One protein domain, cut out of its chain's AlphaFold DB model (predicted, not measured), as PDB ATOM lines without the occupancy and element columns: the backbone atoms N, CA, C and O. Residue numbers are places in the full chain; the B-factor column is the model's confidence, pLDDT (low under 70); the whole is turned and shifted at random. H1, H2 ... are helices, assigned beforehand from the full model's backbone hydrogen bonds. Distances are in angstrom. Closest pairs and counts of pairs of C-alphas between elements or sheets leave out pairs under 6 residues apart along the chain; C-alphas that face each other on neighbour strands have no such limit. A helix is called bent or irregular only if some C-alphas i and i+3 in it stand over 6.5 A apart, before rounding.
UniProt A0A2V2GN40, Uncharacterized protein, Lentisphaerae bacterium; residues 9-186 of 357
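What this domain is: This is residues 9 to 186 of the 357 residues of an uncharacterized protein of Lentisphaerae bacterium (UniProt A0A2V2GN40). An elongated helical bundle has the long helix H1 along most of its length, with bent H2 folding back beside it and the hairpin of H4 and H5 packed on these two toward the end where H1 meets H2. At the other end, short H3 and long loops make a small head near the first part of H1, and residues 101 to 128 lead from this head to H4. The printed part has 178 residues with five named helices, H1 to H5 in chain order, and no named strand: all helix. It is loose, with a radius of gyration of the C-alphas of 21.0 A and spans of 67 by 36 by 25 A.

How they stand to each other: H1, residues 9 to 49, has a kink of 46 degrees near residue 43. H2, residues 53 to 81, was assigned as one helix by its hydrogen bonds but is bent, C-alphas 67 and 70 being 6.8 A apart; its arms H2a, residues 53 to 67, and H2b, residues 70 to 81, stand at a steep tilt of 58 degrees. H1 and H2a form a hairpin, closest at the C-alphas of Ile 48 and Arg 56, 5.5 A. H1 touches H2b with residues 18 to 30 alone, closest at the C-alphas of Ala 18 and His 81, 5.3 A. H3, residues 95 to 100, is close to but not clearly touching H1, the closest C-alphas, of Val 15 and Ser 95, being 7.0 A apart. H4, residues 129 to 154, and H5, residues 158 to 183, form a hairpin at a shallow tilt of 31 degrees, closest at the C-alphas of Ser 132 and His 180, 5.5 A. H5 touches residues 27 to 46 of H1, opposite ways, closest at the C-alphas of Gly 34 and Gly 170, 3.9 A. H2b touches H4 with residues 70 to 74 alone, closest at the C-alphas of Leu 71 and Leu 133, 6.3 A. Every O i to N i+4 pair is within hydrogen-bond range in H2b and H3, against 33 of 37 in H1, 6 of 11 in H2a, 20 of 22 in H4 and 18 of 22 in H5.

Where its parts are: H1 begins at C-alpha 9 (15.217, 14.495, -72.450) and is 58.2 A long. H2a is 24.4 A, H2b 16.5 A, H3 8.5 A, H4 35.2 A and H5 35.0 A, ending at C-alpha 183 (-8.291, 25.946, -58.945).

The domain as a whole: The C-alphas of Pro 52 and Lys 118 are the two farthest apart, 69.1 A. The printed part has no cut. The links H2 to H3 and H3 to H4 are long, with 13 and 28 residues. The pLDDT is under 70 at residues 64, 147 to 156, 184 and 186.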
ATOM      1  N   ARG A   9      15.187  13.765 -73.723       89.94
ATOM      2  CA  ARG A   9      15.217  14.495 -72.450       89.94
ATOM      3  C   ARG A   9      15.297  16.009 -72.657       89.94
ATOM      4  O   ARG A   9      14.482  16.748 -72.105       89.94
ATOM      5  N   GLU A  10      16.246  16.471 -73.461       90.38
ATOM      6  CA  GLU A  10      16.475  17.897 -73.711       90.38
ATOM      7  C   GLU A  10      15.262  18.556 -74.372       90.38
ATOM      8  O   GLU A  10      14.814  19.623 -73.942       90.38
ATOM      9  N   PHE A  11      14.672  17.889 -75.368       91.00
ATOM     10  CA  PHE A  11      13.494  18.395 -76.063       91.00
ATOM     11  C   PHE A  11      12.288  18.517 -75.125       91.00
ATOM     12  O   PHE A  11      11.617  19.553 -75.096       91.00
ATOM     13  N   VAL A  12      12.013  17.483 -74.324       91.50
ATOM     14  CA  VAL A  12      10.883  17.485 -73.383       91.50
ATOM     15  C   VAL A  12      11.075  18.549 -72.299       91.50
ATOM     16  O   VAL A  12      10.131  19.279 -71.979       91.50
ATOM     17  N   ILE A  13      12.295  18.713 -71.778       91.69
ATOM     18  CA  ILE A  13      12.615  19.778 -70.819       91.69
ATOM     19  C   ILE A  13      12.405  21.159 -71.456       91.69
ATOM     20  O   ILE A  13      11.810  22.036 -70.822       91.69
ATOM     21  N   ALA A  14      12.828  21.365 -72.706       91.62
ATOM     22  CA  ALA A  14      12.617  22.624 -73.420       91.62
ATOM     23  C   ALA A  14      11.121  22.935 -73.602       91.62
ATOM     24  O   ALA A  14      10.676  24.048 -73.306       91.62
ATOM     25  N   VAL A  15      10.322  21.939 -73.999       91.50
ATOM     26  CA  VAL A  15       8.856  22.045 -74.078       91.50
ATOM     27  C   VAL A  15       8.265  22.444 -72.727       91.50
ATOM     28  O   VAL A  15       7.421  23.340 -72.658       91.50
ATOM     29  N   ARG A  16       8.717  21.815 -71.641       91.38
ATOM     30  CA  ARG A  16       8.217  22.095 -70.295       91.38
ATOM     31  C   ARG A  16       8.567  23.505 -69.825       91.38
ATOM     32  O   ARG A  16       7.705  24.218 -69.314       91.38
ATOM     33  N   ARG A  17       9.808  23.943 -70.048       92.31
ATOM     34  CA  ARG A  17      10.263  25.307 -69.733       92.31
ATOM     35  C   ARG A  17       9.469  26.360 -70.506       92.31
ATOM     36  O   ARG A  17       9.071  27.361 -69.916       92.31
ATOM     37  N   ALA A  18       9.181  26.109 -71.783       91.50
ATOM     38  CA  ALA A  18       8.332  26.966 -72.610       91.50
ATOM     39  C   ALA A  18       6.910  27.113 -72.042       91.50
ATOM     40  O   ALA A  18       6.393  28.227 -71.942       91.50
ATOM     41  N   GLN A  19       6.288  26.010 -71.609       89.75
ATOM     42  CA  GLN A  19       4.961  26.047 -70.987       89.75
ATOM     43  C   GLN A  19       4.959  26.853 -69.678       89.75
ATOM     44  O   GLN A  19       4.090  27.701 -69.473       89.75
ATOM     45  N   LEU A  20       5.962  26.645 -68.820       90.25
ATOM     46  CA  LEU A  20       6.119  27.400 -67.573       90.25
ATOM     47  C   LEU A  20       6.411  28.887 -67.816       90.25
ATOM     48  O   LEU A  20       6.001  29.735 -67.025       90.25
ATOM     49  N   ALA A  21       7.129  29.234 -68.886       91.88
ATOM     50  CA  ALA A  21       7.349  30.626 -69.277       91.88
ATOM     51  C   ALA A  21       6.037  31.305 -69.703       91.88
ATOM     52  O   ALA A  21       5.730  32.387 -69.205       91.88
ATOM     53  N   ALA A  22       5.225  30.640 -70.534       90.25
ATOM     54  CA  ALA A  22       3.908  31.144 -70.929       90.25
ATOM     55  C   ALA A  22       2.997  31.379 -69.714       90.25
ATOM     56  O   ALA A  22       2.346  32.418 -69.617       90.25
ATOM     57  N   GLU A  23       2.983  30.446 -68.758       88.94
ATOM     58  CA  GLU A  23       2.190  30.582 -67.534       88.94
ATOM     59  C   GLU A  23       2.677  31.736 -66.645       88.94
ATOM     60  O   GLU A  23       1.866  32.521 -66.150       88.94
ATOM     61  N   ARG A  24       3.997  31.879 -66.464       89.94
ATOM     62  CA  ARG A  24       4.577  33.000 -65.710       89.94
ATOM     63  C   ARG A  24       4.237  34.345 -66.345       89.94
ATOM     64  O   ARG A  24       3.864  35.268 -65.625       89.94
ATOM     65  N   HIS A  25       4.317  34.448 -67.670       91.69
ATOM     66  CA  HIS A  25       3.915  35.660 -68.378       91.69
ATOM     67  C   HIS A  25       2.422  35.932 -68.251       91.69
ATOM     68  O   HIS A  25       2.061  37.050 -67.910       91.69
ATOM     69  N   ALA A  26       1.559  34.930 -68.408       89.50
ATOM     70  CA  ALA A  26       0.120  35.097 -68.214       89.50
ATOM     71  C   ALA A  26      -0.238  35.631 -66.821       89.50
ATOM     72  O   ALA A  26      -1.037  36.555 -66.709       89.50
ATOM     73  N   ARG A  27       0.391  35.108 -65.759       88.56
ATOM     74  CA  ARG A  27       0.158  35.580 -64.380       88.56
ATOM     75  C   ARG A  27       0.508  37.052 -64.166       88.56
ATOM     76  O   ARG A  27      -0.088  37.669 -63.296       88.56
ATOM     77  N   ARG A  28       1.465  37.595 -64.922       91.06
ATOM     78  CA  ARG A  28       1.855  39.014 -64.858       91.06
ATOM     79  C   ARG A  28       1.030  39.877 -65.810       91.06
ATOM     80  O   ARG A  28       0.632  40.976 -65.459       91.06
ATOM     81  N   PHE A  29       0.763  39.358 -67.003       92.50
ATOM     82  CA  PHE A  29       0.086  40.069 -68.080       92.50
ATOM     83  C   PHE A  29      -1.411  40.256 -67.816       92.50
ATOM     84  O   PHE A  29      -1.932  41.346 -68.030       92.50
ATOM     85  N   PHE A  30      -2.112  39.224 -67.332       92.69
ATOM     86  CA  PHE A  30      -3.563  39.303 -67.148       92.69
ATOM     87  C   PHE A  30      -4.006  40.323 -66.093       92.69
ATOM     88  O   PHE A  30      -4.933  41.061 -66.400       92.69
ATOM     89  N   PRO A  31      -3.352  40.471 -64.925       93.69
ATOM     90  CA  PRO A  31      -3.707  41.536 -63.986       93.69
ATOM     91  C   PRO A  31      -3.555  42.940 -64.580       93.69
ATOM     92  O   PRO A  31      -4.440  43.769 -64.406       93.69
ATOM     93  N   VAL A  32      -2.481  43.189 -65.340       94.69
ATOM     94  CA  VAL A  32      -2.268  44.472 -66.036       94.69
ATOM     95  C   VAL A  32      -3.372  44.718 -67.065       94.69
ATOM     96  O   VAL A  32      -3.943  45.805 -67.115       94.69
ATOM     97  N   LEU A  33      -3.731  43.691 -67.843       93.25
ATOM     98  CA  LEU A  33      -4.866  43.757 -68.765       93.25
ATOM     99  C   LEU A  33      -6.192  43.999 -68.023       93.25
ATOM    100  O   LEU A  33      -7.048  44.723 -68.523       93.25
ATOM    101  N   GLY A  34      -6.349  43.434 -66.825       94.00
ATOM    102  CA  GLY A  34      -7.500  43.653 -65.957       94.00
ATOM    103  C   GLY A  34      -7.636  45.108 -65.518       94.00
ATOM    104  O   GLY A  34      -8.715  45.681 -65.646       94.00
ATOM    105  N   VAL A  35      -6.537  45.739 -65.090       95.62
ATOM    106  CA  VAL A  35      -6.508  47.180 -64.774       95.62
ATOM    107  C   VAL A  35      -6.880  48.013 -65.999       95.62
ATOM    108  O   VAL A  35      -7.715  48.907 -65.896       95.62
ATOM    109  N   LEU A  36      -6.327  47.690 -67.172       94.38
ATOM    110  CA  LEU A  36      -6.666  48.389 -68.414       94.38
ATOM    111  C   LEU A  36      -8.163  48.287 -68.734       94.38
ATOM    112  O   LEU A  36      -8.779  49.271 -69.124       94.38
ATOM    113  N   PHE A  37      -8.763  47.114 -68.539       93.31
ATOM    114  CA  PHE A  37     -10.193  46.903 -68.761       93.31
ATOM    115  C   PHE A  37     -11.063  47.697 -67.784       93.31
ATOM    116  O   PHE A  37     -12.084  48.244 -68.193       93.31
ATOM    117  N   LEU A  38     -10.653  47.806 -66.517       94.38
ATOM    118  CA  LEU A  38     -11.334  48.657 -65.539       94.38
ATOM    119  C   LEU A  38     -11.298  50.125 -65.971       94.38
ATOM    120  O   LEU A  38     -12.347  50.763 -66.015       94.38
ATOM    121  N   LEU A  39     -10.118  50.619 -66.365       94.81
ATOM    122  CA  LEU A  39      -9.943  51.987 -66.858       94.81
ATOM    123  C   LEU A  39     -10.797  52.247 -68.102       94.81
ATOM    124  O   LEU A  39     -11.520  53.237 -68.138       94.81
ATOM    125  N   ILE A  40     -10.777  51.341 -69.087       92.25
ATOM    126  CA  ILE A  40     -11.637  51.445 -70.274       92.25
ATOM    127  C   ILE A  40     -13.098  51.536 -69.840       92.25
ATOM    128  O   ILE A  40     -13.783  52.459 -70.259       92.25
ATOM    129  N   GLY A  41     -13.561  50.644 -68.961       90.94
ATOM    130  CA  GLY A  41     -14.941  50.655 -68.477       90.94
ATOM    131  C   GLY A  41     -15.348  51.958 -67.784       90.94
ATOM    132  O   GLY A  41     -16.490  52.375 -67.937       90.94
ATOM    133  N   CYS A  42     -14.436  52.634 -67.075       92.25
ATOM    134  CA  CYS A  42     -14.719  53.930 -66.445       92.25
ATOM    135  C   CYS A  42     -15.013  55.045 -67.459       92.25
ATOM    136  O   CYS A  42     -15.851  55.894 -67.183       92.25
ATOM    137  N   PHE A  43     -14.352  55.035 -68.620       92.50
ATOM    138  CA  PHE A  43     -14.477  56.095 -69.630       92.50
ATOM    139  C   PHE A  43     -15.308  55.681 -70.857       92.50
ATOM    140  O   PHE A  43     -15.587  56.507 -71.726       92.50
ATOM    141  N   TYR A  44     -15.709  54.407 -70.957       90.19
ATOM    142  CA  TYR A  44     -16.308  53.852 -72.173       90.19
ATOM    143  C   TYR A  44     -17.643  54.505 -72.529       90.19
ATOM    144  O   TYR A  44     -17.880  54.822 -73.694       90.19
ATOM    145  N   ALA A  45     -18.505  54.731 -71.536       86.69
ATOM    146  CA  ALA A  45     -19.791  55.392 -71.737       86.69
ATOM    147  C   ALA A  45     -19.625  56.806 -72.321       86.69
ATOM    148  O   ALA A  45     -20.251  57.143 -73.327       86.69
ATOM    149  N   ASP A  46     -18.740  57.610 -71.733       89.31
ATOM    150  CA  ASP A  46     -18.473  58.976 -72.192       89.31
ATOM    151  C   ASP A  46     -17.865  59.004 -73.591       89.31
ATOM    152  O   ASP A  46     -18.225  59.848 -74.412       89.31
ATOM    153  N   PHE A  47     -17.008  58.031 -73.898       88.50
ATOM    154  CA  PHE A  47     -16.458  57.850 -75.232       88.50
ATOM    155  C   PHE A  47     -17.551  57.551 -76.269       88.50
ATOM    156  O   PHE A  47     -17.634  58.234 -77.290       88.50
ATOM    157  N   ILE A  48     -18.441  56.581 -76.020       86.62
ATOM    158  CA  ILE A  48     -19.450  56.202 -77.023       86.62
ATOM    159  C   ILE A  48     -20.528  57.278 -77.241       86.62
ATOM    160  O   ILE A  48     -21.148  57.328 -78.309       86.62
ATOM    161  N   ARG A  49     -20.763  58.155 -76.255       85.00
ATOM    162  CA  ARG A  49     -21.732  59.261 -76.353       85.00
ATOM    163  C   ARG A  49     -21.364  60.273 -77.439       85.00
ATOM    164  O   ARG A  49     -22.270  60.866 -78.020       85.00
ATOM    165  N   GLN A  50     -20.079  60.408 -77.761       90.19
ATOM    166  CA  GLN A  50     -19.574  61.320 -78.796       90.19
ATOM    167  C   GLN A  50     -19.979  60.899 -80.217       90.19
ATOM    168  O   GLN A  50     -19.920  61.699 -81.147       90.19
ATOM    169  N   PHE A  51     -20.418  59.650 -80.397       83.94
ATOM    170  CA  PHE A  51     -20.755  59.098 -81.702       83.94
ATOM    171  C   PHE A  51     -22.263  59.153 -82.000       83.94
ATOM    172  O   PHE A  51     -23.092  59.117 -81.075       83.94
ATOM    173  N   PRO A  52     -22.644  59.190 -83.294       82.88
ATOM    174  CA  PRO A  52     -24.039  59.138 -83.722       82.88
ATOM    175  C   PRO A  52     -24.712  57.821 -83.312       82.88
ATOM    176  O   PRO A  52     -24.058  56.797 -83.104       82.88
ATOM    177  N   ARG A  53     -26.048  57.836 -83.223       73.94
ATOM    178  CA  ARG A  53     -26.868  56.763 -82.625       73.94
ATOM    179  C   ARG A  53     -26.552  55.359 -83.162       73.94
ATOM    180  O   ARG A  53     -26.413  54.439 -82.363       73.94
ATOM    181  N   MET A  54     -26.394  55.199 -84.478       71.12
ATOM    182  CA  MET A  54     -26.080  53.901 -85.102       71.12
ATOM    183  C   MET A  54     -24.714  53.356 -84.663       71.12
ATOM    184  O   MET A  54     -24.605  52.209 -84.231       71.12
ATOM    185  N   LEU A  55     -23.679  54.199 -84.702       73.62
ATOM    186  CA  LEU A  55     -22.327  53.816 -84.294       73.62
ATOM    187  C   LEU A  55     -22.241  53.576 -82.779       73.62
ATOM    188  O   LEU A  55     -21.545  52.669 -82.337       73.62
ATOM    189  N   ARG A  56     -23.010  54.327 -81.986       72.62
ATOM    190  CA  ARG A  56     -23.128  54.134 -80.535       72.62
ATOM    191  C   ARG A  56     -23.710  52.769 -80.172       72.62
ATOM    192  O   ARG A  56     -23.208  52.129 -79.254       72.62
ATOM    193  N   VAL A  57     -24.738  52.305 -80.887       72.44
ATOM    194  CA  VAL A  57     -25.304  50.959 -80.683       72.44
ATOM    195  C   VAL A  57     -24.276  49.890 -81.049       72.44
ATOM    196  O   VAL A  57     -24.041  48.982 -80.257       72.44
ATOM    197  N   PHE A  58     -23.600  50.030 -82.192       72.56
ATOM    198  CA  PHE A  58     -22.559  49.092 -82.619       72.56
ATOM    199  C   PHE A  58     -21.401  48.999 -81.609       72.56
ATOM    200  O   PHE A  58     -21.063  47.911 -81.136       72.56
ATOM    201  N   LEU A  59     -20.838  50.144 -81.208       75.81
ATOM    202  CA  LEU A  59     -19.785  50.216 -80.190       75.81
ATOM    203  C   LEU A  59     -20.280  49.763 -78.811       75.81
ATOM    204  O   LEU A  59     -19.492  49.244 -78.026       75.81
ATOM    205  N   GLY A  60     -21.572  49.897 -78.512       71.06
ATOM    206  CA  GLY A  60     -22.179  49.387 -77.284       71.06
ATOM    207  C   GLY A  60     -22.231  47.856 -77.201       71.06
ATOM    208  O   GLY A  60     -22.226  47.312 -76.101       71.06
ATOM    209  N   ILE A  61     -22.227  47.149 -78.338       73.38
ATOM    210  CA  ILE A  61     -22.252  45.676 -78.384       73.38
ATOM    211  C   ILE A  61     -20.833  45.085 -78.290       73.38
ATOM    212  O   ILE A  61     -20.646  44.002 -77.737       73.38
ATOM    213  N   LEU A  62     -19.809  45.802 -78.764       75.06
ATOM    214  CA  LEU A  62     -18.407  45.354 -78.756       75.06
ATOM    215  C   LEU A  62     -17.917  44.756 -77.411       75.06
ATOM    216  O   LEU A  62     -17.289  43.690 -77.435       75.06
ATOM    217  N   PRO A  63     -18.216  45.348 -76.236       77.62
ATOM    218  CA  PRO A  63     -17.758  44.846 -74.942       77.62
ATOM    219  C   PRO A  63     -18.287  43.443 -74.632       77.62
ATOM    220  O   PRO A  63     -17.616  42.668 -73.950       77.62
ATOM    221  N   PHE A  64     -19.439  43.061 -75.190       68.62
ATOM    222  CA  PHE A  64     -20.008  41.725 -75.031       68.62
ATOM    223  C   PHE A  64     -19.212  40.640 -75.751       68.62
ATOM    224  O   PHE A  64     -19.411  39.479 -75.441       68.62
ATOM    225  N   PHE A  65     -18.284  40.966 -76.653       73.19
ATOM    226  CA  PHE A  65     -17.384  39.978 -77.265       73.19
ATOM    227  C   PHE A  65     -16.039  39.857 -76.532       73.19
ATOM    228  O   PHE A  65     -15.267  38.924 -76.766       73.19
ATOM    229  N   THR A  66     -15.754  40.768 -75.597       77.81
ATOM    230  CA  THR A  66     -14.449  40.845 -74.925       77.81
ATOM    231  C   THR A  66     -14.209  39.719 -73.918       77.81
ATOM    232  O   THR A  66     -13.054  39.424 -73.619       77.81
ATOM    233  N   PHE A  67     -15.250  38.998 -73.473       76.12
ATOM    234  CA  PHE A  67     -15.103  37.850 -72.556       76.12
ATOM    235  C   PHE A  67     -14.265  36.703 -73.140       76.12
ATOM    236  O   PHE A  67     -13.680  35.908 -72.398       76.12
ATOM    237  N   ALA A  68     -14.201  36.601 -74.471       76.94
ATOM    238  CA  ALA A  68     -13.388  35.610 -75.167       76.94
ATOM    239  C   ALA A  68     -11.923  36.055 -75.320       76.94
ATOM    240  O   ALA A  68     -11.043  35.214 -75.532       76.94
ATOM    241  N   LEU A  69     -11.634  37.356 -75.187       83.12
ATOM    242  CA  LEU A  69     -10.306  37.919 -75.422       83.12
ATOM    243  C   LEU A  69      -9.218  37.290 -74.532       83.12
ATOM    244  O   LEU A  69      -8.175  36.925 -75.076       83.12
ATOM    245  N   PRO A  70      -9.425  37.051 -73.219       86.19
ATOM    246  CA  PRO A  70      -8.415  36.399 -72.385       86.19
ATOM    247  C   PRO A  70      -8.020  35.004 -72.883       86.19
ATOM    248  O   PRO A  70      -6.843  34.636 -72.861       86.19
ATOM    249  N   LEU A  71      -8.985  34.231 -73.392       84.56
ATOM    250  CA  LEU A  71      -8.733  32.909 -73.969       84.56
ATOM    251  C   LEU A  71      -7.959  33.006 -75.286       84.56
ATOM    252  O   LEU A  71      -7.068  32.187 -75.539       84.56
ATOM    253  N   VAL A  72      -8.270  33.995 -76.124       86.44
ATOM    254  CA  VAL A  72      -7.525  34.266 -77.362       86.44
ATOM    255  C   VAL A  72      -6.085  34.660 -77.030       86.44
ATOM    256  O   VAL A  72      -5.152  34.031 -77.529       86.44
ATOM    257  N   LEU A  73      -5.891  35.609 -76.113       88.25
ATOM    258  CA  LEU A  73      -4.574  36.076 -75.681       88.25
ATOM    259  C   LEU A  73      -3.750  34.962 -75.031       88.25
ATOM    260  O   LEU A  73      -2.567  34.827 -75.331       88.25
ATOM    261  N   TRP A  74      -4.364  34.090 -74.226       89.88
ATOM    262  CA  TRP A  74      -3.694  32.897 -73.702       89.88
ATOM    263  C   TRP A  74      -3.189  31.978 -74.815       89.88
ATOM    264  O   TRP A  74      -2.056  31.498 -74.775       89.88
ATOM    265  N   ASN A  75      -4.006  31.740 -75.844       87.12
ATOM    266  CA  ASN A  75      -3.583  30.943 -76.990       87.12
ATOM    267  C   ASN A  75      -2.421  31.595 -77.751       87.12
ATOM    268  O   ASN A  75      -1.510  30.877 -78.175       87.12
ATOM    269  N   CYS A  76      -2.428  32.923 -77.888       89.00
ATOM    270  CA  CYS A  76      -1.325  33.687 -78.468       89.00
ATOM    271  C   CYS A  76      -0.056  33.576 -77.615       89.00
ATOM    272  O   CYS A  76       0.998  33.253 -78.150       89.00
ATOM    273  N   LEU A  77      -0.146  33.732 -76.290       90.00
ATOM    274  CA  LEU A  77       0.984  33.569 -75.368       90.00
ATOM    275  C   LEU A  77       1.588  32.162 -75.441       90.00
ATOM    276  O   LEU A  77       2.810  32.021 -75.536       90.00
ATOM    277  N   CYS A  78       0.752  31.122 -75.467       88.44
ATOM    278  CA  CYS A  78       1.199  29.745 -75.675       88.44
ATOM    279  C   CYS A  78       1.929  29.581 -77.013       88.44
ATOM    280  O   CYS A  78       2.954  28.911 -77.073       88.44
ATOM    281  N   LEU A  79       1.434  30.203 -78.086       88.50
ATOM    282  CA  LEU A  79       2.093  30.177 -79.393       88.50
ATOM    283  C   LEU A  79       3.419  30.956 -79.383       88.50
ATOM    284  O   LEU A  79       4.392  30.522 -79.998       88.50
ATOM    285  N   LEU A  80       3.485  32.079 -78.666       91.06
ATOM    286  CA  LEU A  80       4.687  32.905 -78.536       91.06
ATOM    287  C   LEU A  80       5.828  32.180 -77.811       91.06
ATOM    288  O   LEU A  80       6.988  32.383 -78.160       91.06
ATOM    289  N   HIS A  81       5.509  31.294 -76.869       90.69
ATOM    290  CA  HIS A  81       6.508  30.509 -76.135       90.69
ATOM    291  C   HIS A  81       6.706  29.100 -76.690       90.69
ATOM    292  O   HIS A  81       7.657  28.428 -76.307       90.69
ATOM    293  N   ALA A  82       5.824  28.626 -77.573       89.44
ATOM    294  CA  ALA A  82       5.901  27.276 -78.111       89.44
ATOM    295  C   ALA A  82       7.236  27.012 -78.823       89.44
ATOM    296  O   ALA A  82       7.707  27.813 -79.636       89.44
ATOM    297  N   VAL A  83       7.793  25.828 -78.562       91.62
ATOM    298  CA  VAL A  83       9.016  25.335 -79.203       91.62
ATOM    299  C   VAL A  83       8.810  25.259 -80.718       91.62
ATOM    300  O   VAL A  83       7.772  24.792 -81.200       91.62
ATOM    301  N   LYS A  84       9.797  25.740 -81.476       91.31
ATOM    302  CA  LYS A  84       9.811  25.657 -82.938       91.31
ATOM    303  C   LYS A  84      10.289  24.276 -83.374       91.31
ATOM    304  O   LYS A  84      11.237  23.734 -82.820       91.31
ATOM    305  N   CYS A  85       9.654  23.729 -84.400       89.12
ATOM    306  CA  CYS A  85      10.180  22.573 -85.106       89.12
ATOM    307  C   CYS A  85      11.494  22.962 -85.809       89.12
ATOM    308  O   CYS A  85      11.475  23.930 -86.572       89.12
ATOM    309  N   PRO A  86      12.597  22.214 -85.624       85.69
ATOM    310  CA  PRO A  86      13.872  22.514 -86.279       85.69
ATOM    311  C   PRO A  86      13.804  22.350 -87.805       85.69
ATOM    312  O   PRO A  86      14.515  23.030 -88.534       85.69
ATOM    313  N   HIS A  87      12.904  21.497 -88.307       85.94
ATOM    314  CA  HIS A  87      12.810  21.187 -89.739       85.94
ATOM    315  C   HIS A  87      12.019  22.213 -90.548       85.94
ATOM    316  O   HIS A  87      12.388  22.523 -91.677       85.94
ATOM    317  N   CYS A  88      10.902  22.704 -90.000       86.31
ATOM    318  CA  CYS A  88       9.961  23.570 -90.723       86.31
ATOM    319  C   CYS A  88       9.676  24.911 -90.034       86.31
ATOM    320  O   CYS A  88       8.785  25.640 -90.465       86.31
ATOM    321  N   GLY A  89      10.341  25.211 -88.914       87.44
ATOM    322  CA  GLY A  89      10.155  26.445 -88.138       87.44
ATOM    323  C   GLY A  89       8.786  26.590 -87.458       87.44
ATOM    324  O   GLY A  89       8.548  27.559 -86.737       87.44
ATOM    325  N   PHE A  90       7.869  25.639 -87.660       87.25
ATOM    326  CA  PHE A  90       6.513  25.711 -87.129       87.25
ATOM    327  C   PHE A  90       6.498  25.598 -85.605       87.25
ATOM    328  O   PHE A  90       7.085  24.679 -85.036       87.25
ATOM    329  N   ARG A  91       5.778  26.507 -84.943       89.81
ATOM    330  CA  ARG A  91       5.629  26.514 -83.485       89.81
ATOM    331  C   ARG A  91       4.622  25.462 -83.029       89.81
ATOM    332  O   ARG A  91       3.462  25.466 -83.443       89.81
ATOM    333  N   LEU A  92       5.058  24.568 -82.150       87.56
ATOM    334  CA  LEU A  92       4.276  23.433 -81.668       87.56
ATOM    335  C   LEU A  92       3.267  23.870 -80.592       87.56
ATOM    336  O   LEU A  92       3.499  23.703 -79.398       87.56
ATOM    337  N   ARG A  93       2.118  24.421 -81.012       78.75
ATOM    338  CA  ARG A  93       1.055  24.904 -80.100       78.75
ATOM    339  C   ARG A  93       0.532  23.826 -79.141       78.75
ATOM    340  O   ARG A  93       0.198  24.129 -78.001       78.75
ATOM    341  N   ARG A  94       0.428  22.578 -79.605       80.50
ATOM    342  CA  ARG A  94       0.135  21.403 -78.772       80.50
ATOM    343  C   ARG A  94       1.351  20.490 -78.827       80.50
ATOM    344  O   ARG A  94       1.550  19.799 -79.822       80.50
ATOM    345  N   SER A  95       2.165  20.518 -77.780       85.81
ATOM    346  CA  SER A  95       3.360  19.682 -77.693       85.81
ATOM    347  C   SER A  95       3.039  18.211 -77.434       85.81
ATOM    348  O   SER A  95       3.792  17.367 -77.891       85.81
ATOM    349  N   GLY A  96       1.905  17.897 -76.793       87.75
ATOM    350  CA  GLY A  96       1.513  16.519 -76.465       87.75
ATOM    351  C   GLY A  96       1.562  15.549 -77.653       87.75
ATOM    352  O   GLY A  96       2.324  14.587 -77.602       87.75
ATOM    353  N   PRO A  97       0.857  15.838 -78.764       88.44
ATOM    354  CA  PRO A  97       0.929  15.007 -79.962       88.44
ATOM    355  C   PRO A  97       2.332  14.953 -80.575       88.44
ATOM    356  O   PRO A  97       2.748  13.910 -81.057       88.44
ATOM    357  N   ALA A  98       3.073  16.066 -80.552       89.88
ATOM    358  CA  ALA A  98       4.424  16.135 -81.112       89.88
ATOM    359  C   ALA A  98       5.419  15.259 -80.331       89.88
ATOM    360  O   ALA A  98       6.263  14.593 -80.925       89.88
ATOM    361  N   VAL A  99       5.289  15.243 -79.002       91.44
ATOM    362  CA  VAL A  99       6.072  14.394 -78.104       91.44
ATOM    363  C   VAL A  99       5.641  12.937 -78.235       91.44
ATOM    364  O   VAL A  99       6.502  12.084 -78.361       91.44
ATOM    365  N   ALA A 100       4.342  12.634 -78.283       90.88
ATOM    366  CA  ALA A 100       3.852  11.262 -78.437       90.88
ATOM    367  C   ALA A 100       4.264  10.626 -79.780       90.88
ATOM    368  O   ALA A 100       4.598   9.447 -79.843       90.88
ATOM    369  N   LEU A 101       4.273  11.413 -80.861       88.75
ATOM    370  CA  LEU A 101       4.665  10.962 -82.201       88.75
ATOM    371  C   LEU A 101       6.182  10.899 -82.427       88.75
ATOM    372  O   LEU A 101       6.601  10.442 -83.488       88.75
ATOM    373  N   HIS A 102       6.989  11.471 -81.524       90.50
ATOM    374  CA  HIS A 102       8.418  11.792 -81.737       90.50
ATOM    375  C   HIS A 102       8.696  12.638 -82.998       90.50
ATOM    376  O   HIS A 102       9.840  12.816 -83.423       90.50
ATOM    377  N   ARG A 103       7.648  13.171 -83.629       88.56
ATOM    378  CA  ARG A 103       7.666  13.794 -84.954       88.56
ATOM    379  C   ARG A 103       6.811  15.053 -84.949       88.56
ATOM    380  O   ARG A 103       5.836  15.185 -84.210       88.56
ATOM    381  N   CYS A 104       7.167  16.004 -85.805       87.81
ATOM    382  CA  CYS A 104       6.410  17.237 -85.955       87.81
ATOM    383  C   CYS A 104       5.019  16.945 -86.546       87.81
ATOM    384  O   CYS A 104       4.953  16.466 -87.672       87.81
ATOM    385  N   PRO A 105       3.899  17.347 -85.920       84.88
ATOM    386  CA  PRO A 105       2.564  17.099 -86.475       84.88
ATOM    387  C   PRO A 105       2.255  17.820 -87.795       84.88
ATOM    388  O   PRO A 105       1.159  17.664 -88.332       84.88
ATOM    389  N   ARG A 106       3.161  18.686 -88.273       83.62
ATOM    390  CA  ARG A 106       3.021  19.439 -89.525       83.62
ATOM    391  C   ARG A 106       3.873  18.856 -90.649       83.62
ATOM    392  O   ARG A 106       3.329  18.574 -91.708       83.62
ATOM    393  N   CYS A 107       5.184  18.724 -90.437       83.56
ATOM    394  CA  CYS A 107       6.115  18.218 -91.453       83.56
ATOM    395  C   CYS A 107       6.520  16.753 -91.250       83.56
ATOM    396  O   CYS A 107       7.258  16.226 -92.069       83.56
ATOM    397  N   TYR A 108       6.104  16.122 -90.147       83.62
ATOM    398  CA  TYR A 108       6.422  14.738 -89.764       83.62
ATOM    399  C   TYR A 108       7.919  14.389 -89.683       83.62
ATOM    400  O   TYR A 108       8.277  13.223 -89.507       83.62
ATOM    401  N   GLY A 109       8.791  15.403 -89.714       84.69
ATOM    402  CA  GLY A 109      10.210  15.268 -89.402       84.69
ATOM    403  C   GLY A 109      10.418  14.904 -87.933       84.69
ATOM    404  O   GLY A 109       9.711  15.415 -87.056       84.69
ATOM    405  N   ARG A 110      11.382  14.018 -87.676       88.31
ATOM    406  CA  ARG A 110      11.755  13.541 -86.339       88.31
ATOM    407  C   ARG A 110      12.239  14.705 -85.470       88.31
ATOM    408  O   ARG A 110      13.112  15.462 -85.887       88.31
ATOM    409  N   LEU A 111      11.642  14.878 -84.293       88.25
ATOM    410  CA  LEU A 111      11.937  16.007 -83.398       88.25
ATOM    411  C   LEU A 111      13.109  15.727 -82.461       88.25
ATOM    412  O   LEU A 111      13.854  16.647 -82.141       88.25
ATOM    413  N   PHE A 112      13.252  14.478 -82.034       88.69
ATOM    414  CA  PHE A 112      14.296  14.017 -81.126       88.69
ATOM    415  C   PHE A 112      14.562  12.526 -81.352       88.69
ATOM    416  O   PHE A 112      13.763  11.838 -81.996       88.69
ATOM    417  N   ARG A 113      15.689  12.023 -80.842       86.31
ATOM    418  CA  ARG A 113      15.969  10.580 -80.803       86.31
ATOM    419  C   ARG A 113      15.307   9.963 -79.568       86.31
ATOM    420  O   ARG A 113      15.511  10.515 -78.488       86.31
ATOM    421  N   PRO A 114      14.518   8.884 -79.713       83.44
ATOM    422  CA  PRO A 114      13.896   8.237 -78.571       83.44
ATOM    423  C   PRO A 114      14.943   7.573 -77.672       83.44
ATOM    424  O   PRO A 114      15.898   6.974 -78.161       83.44
ATOM    425  N   GLU A 115      14.740   7.671 -76.363       83.75
ATOM    426  CA  GLU A 115      15.605   7.124 -75.319       83.75
ATOM    427  C   GLU A 115      14.776   6.256 -74.363       83.75
ATOM    428  O   GLU A 115      13.628   6.574 -74.027       83.75
ATOM    429  N   SER A 116      15.360   5.148 -73.905       78.81
ATOM    430  CA  SER A 116      14.768   4.314 -72.863       78.81
ATOM    431  C   SER A 116      15.118   4.892 -71.492       78.81
ATOM    432  O   SER A 116      16.269   4.902 -71.059       78.81
ATOM    433  N   PHE A 117      14.108   5.387 -70.781       79.75
ATOM    434  CA  PHE A 117      14.271   5.876 -69.415       79.75
ATOM    435  C   PHE A 117      13.593   4.923 -68.439       79.75
ATOM    436  O   PHE A 117      12.430   4.573 -68.629       79.75
ATOM    437  N   LYS A 118      14.291   4.572 -67.352       79.06
ATOM    438  CA  LYS A 118      13.649   3.977 -66.168       79.06
ATOM    439  C   LYS A 118      12.858   5.031 -65.393       79.06
ATOM    440  O   LYS A 118      11.748   4.773 -64.950       79.06
ATOM    441  N   HIS A 119      13.427   6.230 -65.279       86.38
ATOM    442  CA  HIS A 119      12.812   7.381 -64.634       86.38
ATOM    443  C   HIS A 119      13.218   8.671 -65.352       86.38
ATOM    444  O   HIS A 119      14.360   8.794 -65.812       86.38
ATOM    445  N   LEU A 120      12.292   9.624 -65.472       86.69
ATOM    446  CA  LEU A 120      12.564  10.936 -66.055       86.69
ATOM    447  C   LEU A 120      11.980  12.049 -65.187       86.69
ATOM    448  O   LEU A 120      10.772  12.294 -65.217       86.69
ATOM    449  N   ASP A 121      12.869  12.769 -64.510       86.62
ATOM    450  CA  ASP A 121      12.517  13.955 -63.739       86.62
ATOM    451  C   ASP A 121      12.195  15.129 -64.659       86.62
ATOM    452  O   ASP A 121      13.019  15.586 -65.460       86.62
ATOM    453  N   LEU A 122      10.970  15.634 -64.537       86.19
ATOM    454  CA  LEU A 122      10.499  16.795 -65.275       86.19
ATOM    455  C   LEU A 122      10.218  17.952 -64.316       86.19
ATOM    456  O   LEU A 122       9.715  17.731 -63.214       86.19
ATOM    457  N   PRO A 123      10.457  19.209 -64.744       86.69
ATOM    458  CA  PRO A 123       9.975  20.368 -64.005       86.69
ATOM    459  C   PRO A 123       8.471  20.244 -63.717       86.69
ATOM    460  O   PRO A 123       7.756  19.648 -64.531       86.69
ATOM    461  N   PRO A 124       7.956  20.840 -62.630       81.81
ATOM    462  CA  PRO A 124       6.568  20.669 -62.207       81.81
ATOM    463  C   PRO A 124       5.576  21.060 -63.305       81.81
ATOM    464  O   PRO A 124       5.851  21.940 -64.129       81.81
ATOM    465  N   ALA A 125       4.425  20.387 -63.331       77.81
ATOM    466  CA  ALA A 125       3.414  20.634 -64.347       77.81
ATOM    467  C   ALA A 125       2.907  22.067 -64.314       77.81
ATOM    468  O   ALA A 125       2.598  22.573 -63.230       77.81
ATOM    469  N   PRO A 126       2.804  22.726 -65.489       76.25
ATOM    470  CA  PRO A 126       2.117  23.995 -65.546       76.25
ATOM    471  C   PRO A 126       0.688  23.765 -65.062       76.25
ATOM    472  O   PRO A 126       0.034  22.777 -65.421       76.25
ATOM    473  N   ARG A 127       0.203  24.669 -64.216       72.94
ATOM    474  CA  ARG A 127      -1.164  24.568 -63.708       72.94
ATOM    475  C   ARG A 127      -2.141  24.843 -64.849       72.94
ATOM    476  O   ARG A 127      -1.788  25.416 -65.882       72.94
ATOM    477  N   LEU A 128      -3.402  24.466 -64.655       74.88
ATOM    478  CA  LEU A 128      -4.463  24.563 -65.661       74.88
ATOM    479  C   LEU A 128      -4.916  26.022 -65.910       74.88
ATOM    480  O   LEU A 128      -6.093  26.335 -65.782       74.88
ATOM    481  N   ALA A 129      -4.008  26.912 -66.329       77.75
ATOM    482  CA  ALA A 129      -4.285  28.331 -66.580       77.75
ATOM    483  C   ALA A 129      -5.412  28.518 -67.608       77.75
ATOM    484  O   ALA A 129      -6.282  29.376 -67.465       77.75
ATOM    485  N   LYS A 130      -5.450  27.637 -68.616       79.56
ATOM    486  CA  LYS A 130      -6.556  27.571 -69.572       79.56
ATOM    487  C   LYS A 130      -7.894  27.300 -68.880       79.56
ATOM    488  O   LYS A 130      -8.870  27.943 -69.231       79.56
ATOM    489  N   LEU A 131      -7.939  26.371 -67.923       80.19
ATOM    490  CA  LEU A 131      -9.163  26.046 -67.188       80.19
ATOM    491  C   LEU A 131      -9.620  27.237 -66.349       80.19
ATOM    492  O   LEU A 131     -10.786  27.588 -66.427       80.19
ATOM    493  N   SER A 132      -8.717  27.895 -65.614       80.94
ATOM    494  CA  SER A 132      -9.070  29.090 -64.835       80.94
ATOM    495  C   SER A 132      -9.603  30.226 -65.706       80.94
ATOM    496  O   SER A 132     -10.595  30.849 -65.344       80.94
ATOM    497  N   LEU A 133      -9.007  30.454 -66.884       83.69
ATOM    498  CA  LEU A 133      -9.527  31.429 -67.846       83.69
ATOM    499  C   LEU A 133     -10.877  30.998 -68.417       83.69
ATOM    500  O   LEU A 133     -11.760  31.830 -68.552       83.69
ATOM    501  N   SER A 134     -11.063  29.713 -68.730       80.56
ATOM    502  CA  SER A 134     -12.337  29.204 -69.245       80.56
ATOM    503  C   SER A 134     -13.457  29.313 -68.216       80.56
ATOM    504  O   SER A 134     -14.528  29.798 -68.557       80.56
ATOM    505  N   VAL A 135     -13.211  28.912 -66.965       82.00
ATOM    506  CA  VAL A 135     -14.170  29.059 -65.860       82.00
ATOM    507  C   VAL A 135     -14.520  30.530 -65.666       82.00
ATOM    508  O   VAL A 135     -15.693  30.872 -65.594       82.00
ATOM    509  N   GLY A 136     -13.518  31.405 -65.676       80.12
ATOM    510  CA  GLY A 136     -13.710  32.847 -65.624       80.12
ATOM    511  C   GLY A 136     -14.569  33.421 -66.735       80.12
ATOM    512  O   GLY A 136     -15.572  34.067 -66.459       80.12
ATOM    513  N   SER A 137     -14.214  33.141 -67.990       79.25
ATOM    514  CA  SER A 137     -14.987  33.576 -69.156       79.25
ATOM    515  C   SER A 137     -16.433  33.080 -69.094       79.25
ATOM    516  O   SER A 137     -17.339  33.831 -69.443       79.25
ATOM    517  N   VAL A 138     -16.664  31.844 -68.631       81.25
ATOM    518  CA  VAL A 138     -18.019  31.301 -68.439       81.25
ATOM    519  C   VAL A 138     -18.757  32.053 -67.334       81.25
ATOM    520  O   VAL A 138     -19.888  32.460 -67.562       81.25
ATOM    521  N   LEU A 139     -18.130  32.303 -66.181       81.75
ATOM    522  CA  LEU A 139     -18.737  33.075 -65.091       81.75
ATOM    523  C   LEU A 139     -19.085  34.503 -65.530       81.75
ATOM    524  O   LEU A 139     -20.203  34.952 -65.294       81.75
ATOM    525  N   CYS A 140     -18.174  35.197 -66.219       80.25
ATOM    526  CA  CYS A 140     -18.433  36.524 -66.779       80.25
ATOM    527  C   CYS A 140     -19.621  36.495 -67.750       80.25
ATOM    528  O   CYS A 140     -20.503  37.345 -67.656       80.25
ATOM    529  N   LEU A 141     -19.686  35.497 -68.640       75.25
ATOM    530  CA  LEU A 141     -20.807  35.323 -69.563       75.25
ATOM    531  C   LEU A 141     -22.124  35.045 -68.822       75.25
ATOM    532  O   LEU A 141     -23.144  35.642 -69.151       75.25
ATOM    533  N   SER A 142     -22.115  34.185 -67.801       72.44
ATOM    534  CA  SER A 142     -23.294  33.891 -66.983       72.44
ATOM    535  C   SER A 142     -23.816  35.137 -66.267       72.44
ATOM    536  O   SER A 142     -25.017  35.393 -66.301       72.44
ATOM    537  N   VAL A 143     -22.930  35.946 -65.677       77.50
ATOM    538  CA  VAL A 143     -23.313  37.208 -65.023       77.50
ATOM    539  C   VAL A 143     -23.890  38.196 -66.040       77.50
ATOM    540  O   VAL A 143     -24.918  38.809 -65.766       77.50
ATOM    541  N   LEU A 144     -23.299  38.306 -67.235       71.81
ATOM    542  CA  LEU A 144     -23.839  39.140 -68.315       71.81
ATOM    543  C   LEU A 144     -25.246  38.699 -68.743       71.81
ATOM    544  O   LEU A 144     -26.120  39.545 -68.913       71.81
ATOM    545  N   ILE A 145     -25.486  37.390 -68.867       72.81
ATOM    546  CA  ILE A 145     -26.811  36.847 -69.197       72.81
ATOM    547  C   ILE A 145     -27.824  37.189 -68.098       72.81
ATOM    548  O   ILE A 145     -28.929  37.629 -68.411       72.81
ATOM    549  N   ILE A 146     -27.461  37.021 -66.823       71.56
ATOM    550  CA  ILE A 146     -28.340  37.346 -65.688       71.56
ATOM    551  C   ILE A 146     -28.688  38.838 -65.689       71.56
ATOM    552  O   ILE A 146     -29.859  39.195 -65.579       71.56
ATOM    553  N   LEU A 147     -27.702  39.714 -65.887       69.12
ATOM    554  CA  LEU A 147     -27.925  41.161 -65.945       69.12
ATOM    555  C   LEU A 147     -28.811  41.566 -67.122       69.12
ATOM    556  O   LEU A 147     -29.702  42.394 -66.959       69.12
ATOM    557  N   PHE A 148     -28.628  40.938 -68.284       68.94
ATOM    558  CA  PHE A 148     -29.492  41.162 -69.439       68.94
ATOM    559  C   PHE A 148     -30.936  40.704 -69.178       68.94
ATOM    560  O   PHE A 148     -31.884  41.352 -69.609       68.94
ATOM    561  N   ARG A 149     -31.131  39.611 -68.427       67.50
ATOM    562  CA  ARG A 149     -32.465  39.133 -68.022       67.50
ATOM    563  C   ARG A 149     -33.134  40.044 -66.992       67.50
ATOM    564  O   ARG A 149     -34.352  40.176 -67.020       67.50
ATOM    565  N   LEU A 150     -32.355  40.674 -66.114       67.25
ATOM    566  CA  LEU A 150     -32.836  41.630 -65.110       67.25
ATOM    567  C   LEU A 150     -33.016  43.052 -65.665       67.25
ATOM    568  O   LEU A 150     -33.572  43.917 -64.986       67.25
ATOM    569  N   LEU A 151     -32.602  43.289 -66.913       65.12
ATOM    570  CA  LEU A 151     -32.719  44.566 -67.612       65.12
ATOM    571  C   LEU A 151     -34.125  45.202 -67.564       65.12
ATOM    572  O   LEU A 151     -34.202  46.404 -67.292       65.12
ATOM    573  N   PRO A 152     -35.234  44.454 -67.758       65.25
ATOM    574  CA  PRO A 152     -36.584  45.026 -67.729       65.25
ATOM    575  C   PRO A 152     -36.988  45.538 -66.340       65.25
ATOM    576  O   PRO A 152     -37.827  46.430 -66.233       65.25
ATOM    577  N   VAL A 153     -36.394  44.964 -65.289       66.25
ATOM    578  CA  VAL A 153     -36.719  45.238 -63.883       66.25
ATOM    579  C   VAL A 153     -35.890  46.405 -63.357       66.25
ATOM    580  O   VAL A 153     -36.424  47.306 -62.721       66.25
ATOM    581  N   ILE A 154     -34.586  46.405 -63.644       65.69
ATOM    582  CA  ILE A 154     -33.632  47.366 -63.074       65.69
ATOM    583  C   ILE A 154     -33.631  48.692 -63.854       65.69
ATOM    584  O   ILE A 154     -33.250  49.718 -63.301       65.69
ATOM    585  N   ARG A 155     -34.054  48.685 -65.133       69.25
ATOM    586  CA  ARG A 155     -33.977  49.840 -66.056       69.25
ATOM    587  C   ARG A 155     -32.656  50.634 -65.925       69.25
ATOM    588  O   ARG A 155     -32.691  51.855 -65.773       69.25
ATOM    589  N   PRO A 156     -31.486  49.966 -65.955       66.88
ATOM    590  CA  PRO A 156     -30.202  50.644 -65.883       66.88
ATOM    591  C   PRO A 156     -30.043  51.612 -67.059       66.88
ATOM    592  O   PRO A 156     -30.570  51.381 -68.152       66.88
ATOM    593  N   SER A 157     -29.269  52.678 -66.849       75.56
ATOM    594  CA  SER A 157     -28.868  53.544 -67.952       75.56
ATOM    595  C   SER A 157     -28.098  52.727 -68.993       75.56
ATOM    596  O   SER A 157     -27.310  51.836 -68.662       75.56
ATOM    597  N   PHE A 158     -28.321  53.035 -70.273       71.88
ATOM    598  CA  PHE A 158     -27.609  52.404 -71.388       71.88
ATOM    599  C   PHE A 158     -26.082  52.466 -71.190       71.88
ATOM    600  O   PHE A 158     -25.379  51.500 -71.464       71.88
ATOM    601  N   ASP A 159     -25.600  53.569 -70.620       77.12
ATOM    602  CA  ASP A 159     -24.198  53.826 -70.281       77.12
ATOM    603  C   ASP A 159     -23.614  52.830 -69.269       77.12
ATOM    604  O   ASP A 159     -22.475  52.375 -69.412       77.12
ATOM    605  N   LEU A 160     -24.403  52.443 -68.263       78.12
ATOM    606  CA  LEU A 160     -23.994  51.433 -67.292       78.12
ATOM    607  C   LEU A 160     -23.924  50.051 -67.956       78.12
ATOM    608  O   LEU A 160     -22.986  49.293 -67.719       78.12
ATOM    609  N   LEU A 161     -24.883  49.749 -68.837       76.31
ATOM    610  CA  LEU A 161     -24.976  48.462 -69.522       76.31
ATOM    611  C   LEU A 161     -23.779  48.183 -70.440       76.31
ATOM    612  O   LEU A 161     -23.286  47.058 -70.477       76.31
ATOM    613  N   VAL A 162     -23.298  49.196 -71.164       80.44
ATOM    614  CA  VAL A 162     -22.138  49.057 -72.062       80.44
ATOM    615  C   VAL A 162     -20.803  49.019 -71.313       80.44
ATOM    616  O   VAL A 162     -19.831  48.456 -71.815       80.44
ATOM    617  N   SER A 163     -20.744  49.596 -70.111       86.75
ATOM    618  CA  SER A 163     -19.518  49.690 -69.306       86.75
ATOM    619  C   SER A 163     -19.297  48.442 -68.448       86.75
ATOM    620  O   SER A 163     -18.163  48.021 -68.211       86.75
ATOM    621  N   TRP A 164     -20.381  47.784 -68.034       83.94
ATOM    622  CA  TRP A 164     -20.343  46.628 -67.141       83.94
ATOM    623  C   TRP A 164     -19.527  45.419 -67.643       83.94
ATOM    624  O   TRP A 164     -18.792  44.829 -66.844       83.94
ATOM    625  N   PRO A 165     -19.571  45.029 -68.935       84.75
ATOM    626  CA  PRO A 165     -18.754  43.926 -69.445       84.75
ATOM    627  C   PRO A 165     -17.247  44.183 -69.309       84.75
ATOM    628  O   PRO A 165     -16.486  43.245 -69.056       84.75
ATOM    629  N   TRP A 166     -16.809  45.441 -69.435       89.81
ATOM    630  CA  TRP A 166     -15.414  45.825 -69.216       89.81
ATOM    631  C   TRP A 166     -15.014  45.639 -67.760       89.81
ATOM    632  O   TRP A 166     -13.987  45.021 -67.479       89.81
ATOM    633  N   TRP A 167     -15.857  46.098 -66.833       90.31
ATOM    634  CA  TRP A 167     -15.608  45.944 -65.403       90.31
ATOM    635  C   TRP A 167     -15.578  44.483 -64.971       90.31
ATOM    636  O   TRP A 167     -14.633  44.073 -64.301       90.31
ATOM    637  N   LEU A 168     -16.546  43.671 -65.402       88.44
ATOM    638  CA  LEU A 168     -16.582  42.240 -65.086       88.44
ATOM    639  C   LEU A 168     -15.316  41.517 -65.548       88.44
ATOM    640  O   LEU A 168     -14.712  40.774 -64.772       88.44
ATOM    641  N   ASN A 169     -14.898  41.742 -66.796       87.12
ATOM    642  CA  ASN A 169     -13.664  41.149 -67.302       87.12
ATOM    643  C   ASN A 169     -12.434  41.704 -66.570       87.12
ATOM    644  O   ASN A 169     -11.523  40.941 -66.257       87.12
ATOM    645  N   GLY A 170     -12.414  43.001 -66.260       91.44
ATOM    646  CA  GLY A 170     -11.335  43.654 -65.523       91.44
ATOM    647  C   GLY A 170     -11.126  43.060 -64.130       91.44
ATOM    648  O   GLY A 170     -10.022  42.617 -63.809       91.44
ATOM    649  N   VAL A 171     -12.199  42.955 -63.339       91.62
ATOM    650  CA  VAL A 171     -12.183  42.325 -62.008       91.62
ATOM    651  C   VAL A 171     -11.760  40.860 -62.106       91.62
ATOM    652  O   VAL A 171     -10.891  40.419 -61.353       91.62
ATOM    653  N   PHE A 172     -12.316  40.103 -63.056       89.81
ATOM    654  CA  PHE A 172     -11.946  38.701 -63.247       89.81
ATOM    655  C   PHE A 172     -10.446  38.536 -63.538       89.81
ATOM    656  O   PHE A 172      -9.775  37.704 -62.922       89.81
ATOM    657  N   LEU A 173      -9.904  39.338 -64.455       90.75
ATOM    658  CA  LEU A 173      -8.494  39.290 -64.835       90.75
ATOM    659  C   LEU A 173      -7.559  39.743 -63.710       90.75
ATOM    660  O   LEU A 173      -6.459  39.208 -63.581       90.75
ATOM    661  N   LEU A 174      -8.000  40.678 -62.871       92.50
ATOM    662  CA  LEU A 174      -7.263  41.104 -61.685       92.50
ATOM    663  C   LEU A 174      -7.202  39.987 -60.629       92.50
ATOM    664  O   LEU A 174      -6.148  39.733 -60.049       92.50
ATOM    665  N   LEU A 175      -8.307  39.255 -60.447       89.31
ATOM    666  CA  LEU A 175      -8.406  38.106 -59.538       89.31
ATOM    667  C   LEU A 175      -7.855  36.797 -60.129       89.31
ATOM    668  O   LEU A 175      -7.744  35.795 -59.416       89.31
ATOM    669  N   PHE A 176      -7.468  36.786 -61.408       88.00
ATOM    670  CA  PHE A 176      -6.966  35.601 -62.102       88.00
ATOM    671  C   PHE A 176      -5.848  34.860 -61.344       88.00
ATOM    672  O   PHE A 176      -5.941  33.635 -61.241       88.00
ATOM    673  N   PRO A 177      -4.813  35.518 -60.778       86.00
ATOM    674  CA  PRO A 177      -3.755  34.809 -60.056       86.00
ATOM    675  C   PRO A 177      -4.276  34.029 -58.841       86.00
ATOM    676  O   PRO A 177      -3.827  32.905 -58.600       86.00
ATOM    677  N   LEU A 178      -5.248  34.594 -58.116       85.69
ATOM    678  CA  LEU A 178      -5.876  33.970 -56.949       85.69
ATOM    679  C   LEU A 178      -6.752  32.787 -57.369       85.69
ATOM    680  O   LEU A 178      -6.614  31.691 -56.826       85.69
ATOM    681  N   LEU A 179      -7.587  32.978 -58.395       81.69
ATOM    682  CA  LEU A 179      -8.435  31.924 -58.959       81.69
ATOM    683  C   LEU A 179      -7.602  30.764 -59.504       81.69
ATOM    684  O   LEU A 179      -7.884  29.601 -59.228       81.69
ATOM    685  N   HIS A 180      -6.528  31.067 -60.228       81.94
ATOM    686  CA  HIS A 180      -5.590  30.077 -60.748       81.94
ATOM    687  C   HIS A 180      -4.877  29.307 -59.629       81.94
ATOM    688  O   HIS A 180      -4.635  28.101 -59.741       81.94
ATOM    689  N   PHE A 181      -4.559  29.978 -58.520       83.06
ATOM    690  CA  PHE A 181      -3.999  29.315 -57.349       83.06
ATOM    691  C   PHE A 181      -5.012  28.381 -56.676       83.06
ATOM    692  O   PHE A 181      -4.663  27.232 -56.397       83.06
ATOM    693  N   GLY A 182      -6.250  28.841 -56.473       78.75
ATOM    694  CA  GLY A 182      -7.336  28.065 -55.867       78.75
ATOM    695  C   GLY A 182      -7.748  26.855 -56.706       78.75
ATOM    696  O   GLY A 182      -7.779  25.737 -56.198       78.75
ATOM    697  N   ILE A 183      -7.957  27.039 -58.014       76.62
ATOM    698  CA  ILE A 183      -8.291  25.946 -58.945       76.62
ATOM    699  C   ILE A 183      -7.159  24.917 -59.008       76.62
ATOM    700  O   ILE A 183      -7.417  23.722 -59.103       76.62
ATOM    701  N   GLY A 184      -5.904  25.359 -58.898       66.88
ATOM    702  CA  GLY A 184      -4.752  24.461 -58.834       66.88
ATOM    703  C   GLY A 184      -4.717  23.553 -57.598       66.88
ATOM    704  O   GLY A 184      -4.018  22.545 -57.635       66.88
ATOM    705  N   LYS A 185      -5.447  23.891 -56.524       73.25
ATOM    706  CA  LYS A 185      -5.594  23.047 -55.325       73.25
ATOM    707  C   LYS A 185      -6.767  22.076 -55.415       73.25
ATOM    708  O   LYS A 185      -6.814  21.118 -54.649       73.25
ATOM    709  N   LEU A 186      -7.715  22.319 -56.316       68.62
ATOM    710  CA  LEU A 186      -8.859  21.436 -56.458       68.62
ATOM    711  C   LEU A 186      -8.393  20.087 -57.032       68.62
ATOM    712  O   LEU A 186      -7.667  20.065 -58.031       68.62
TER     713      LEU A 186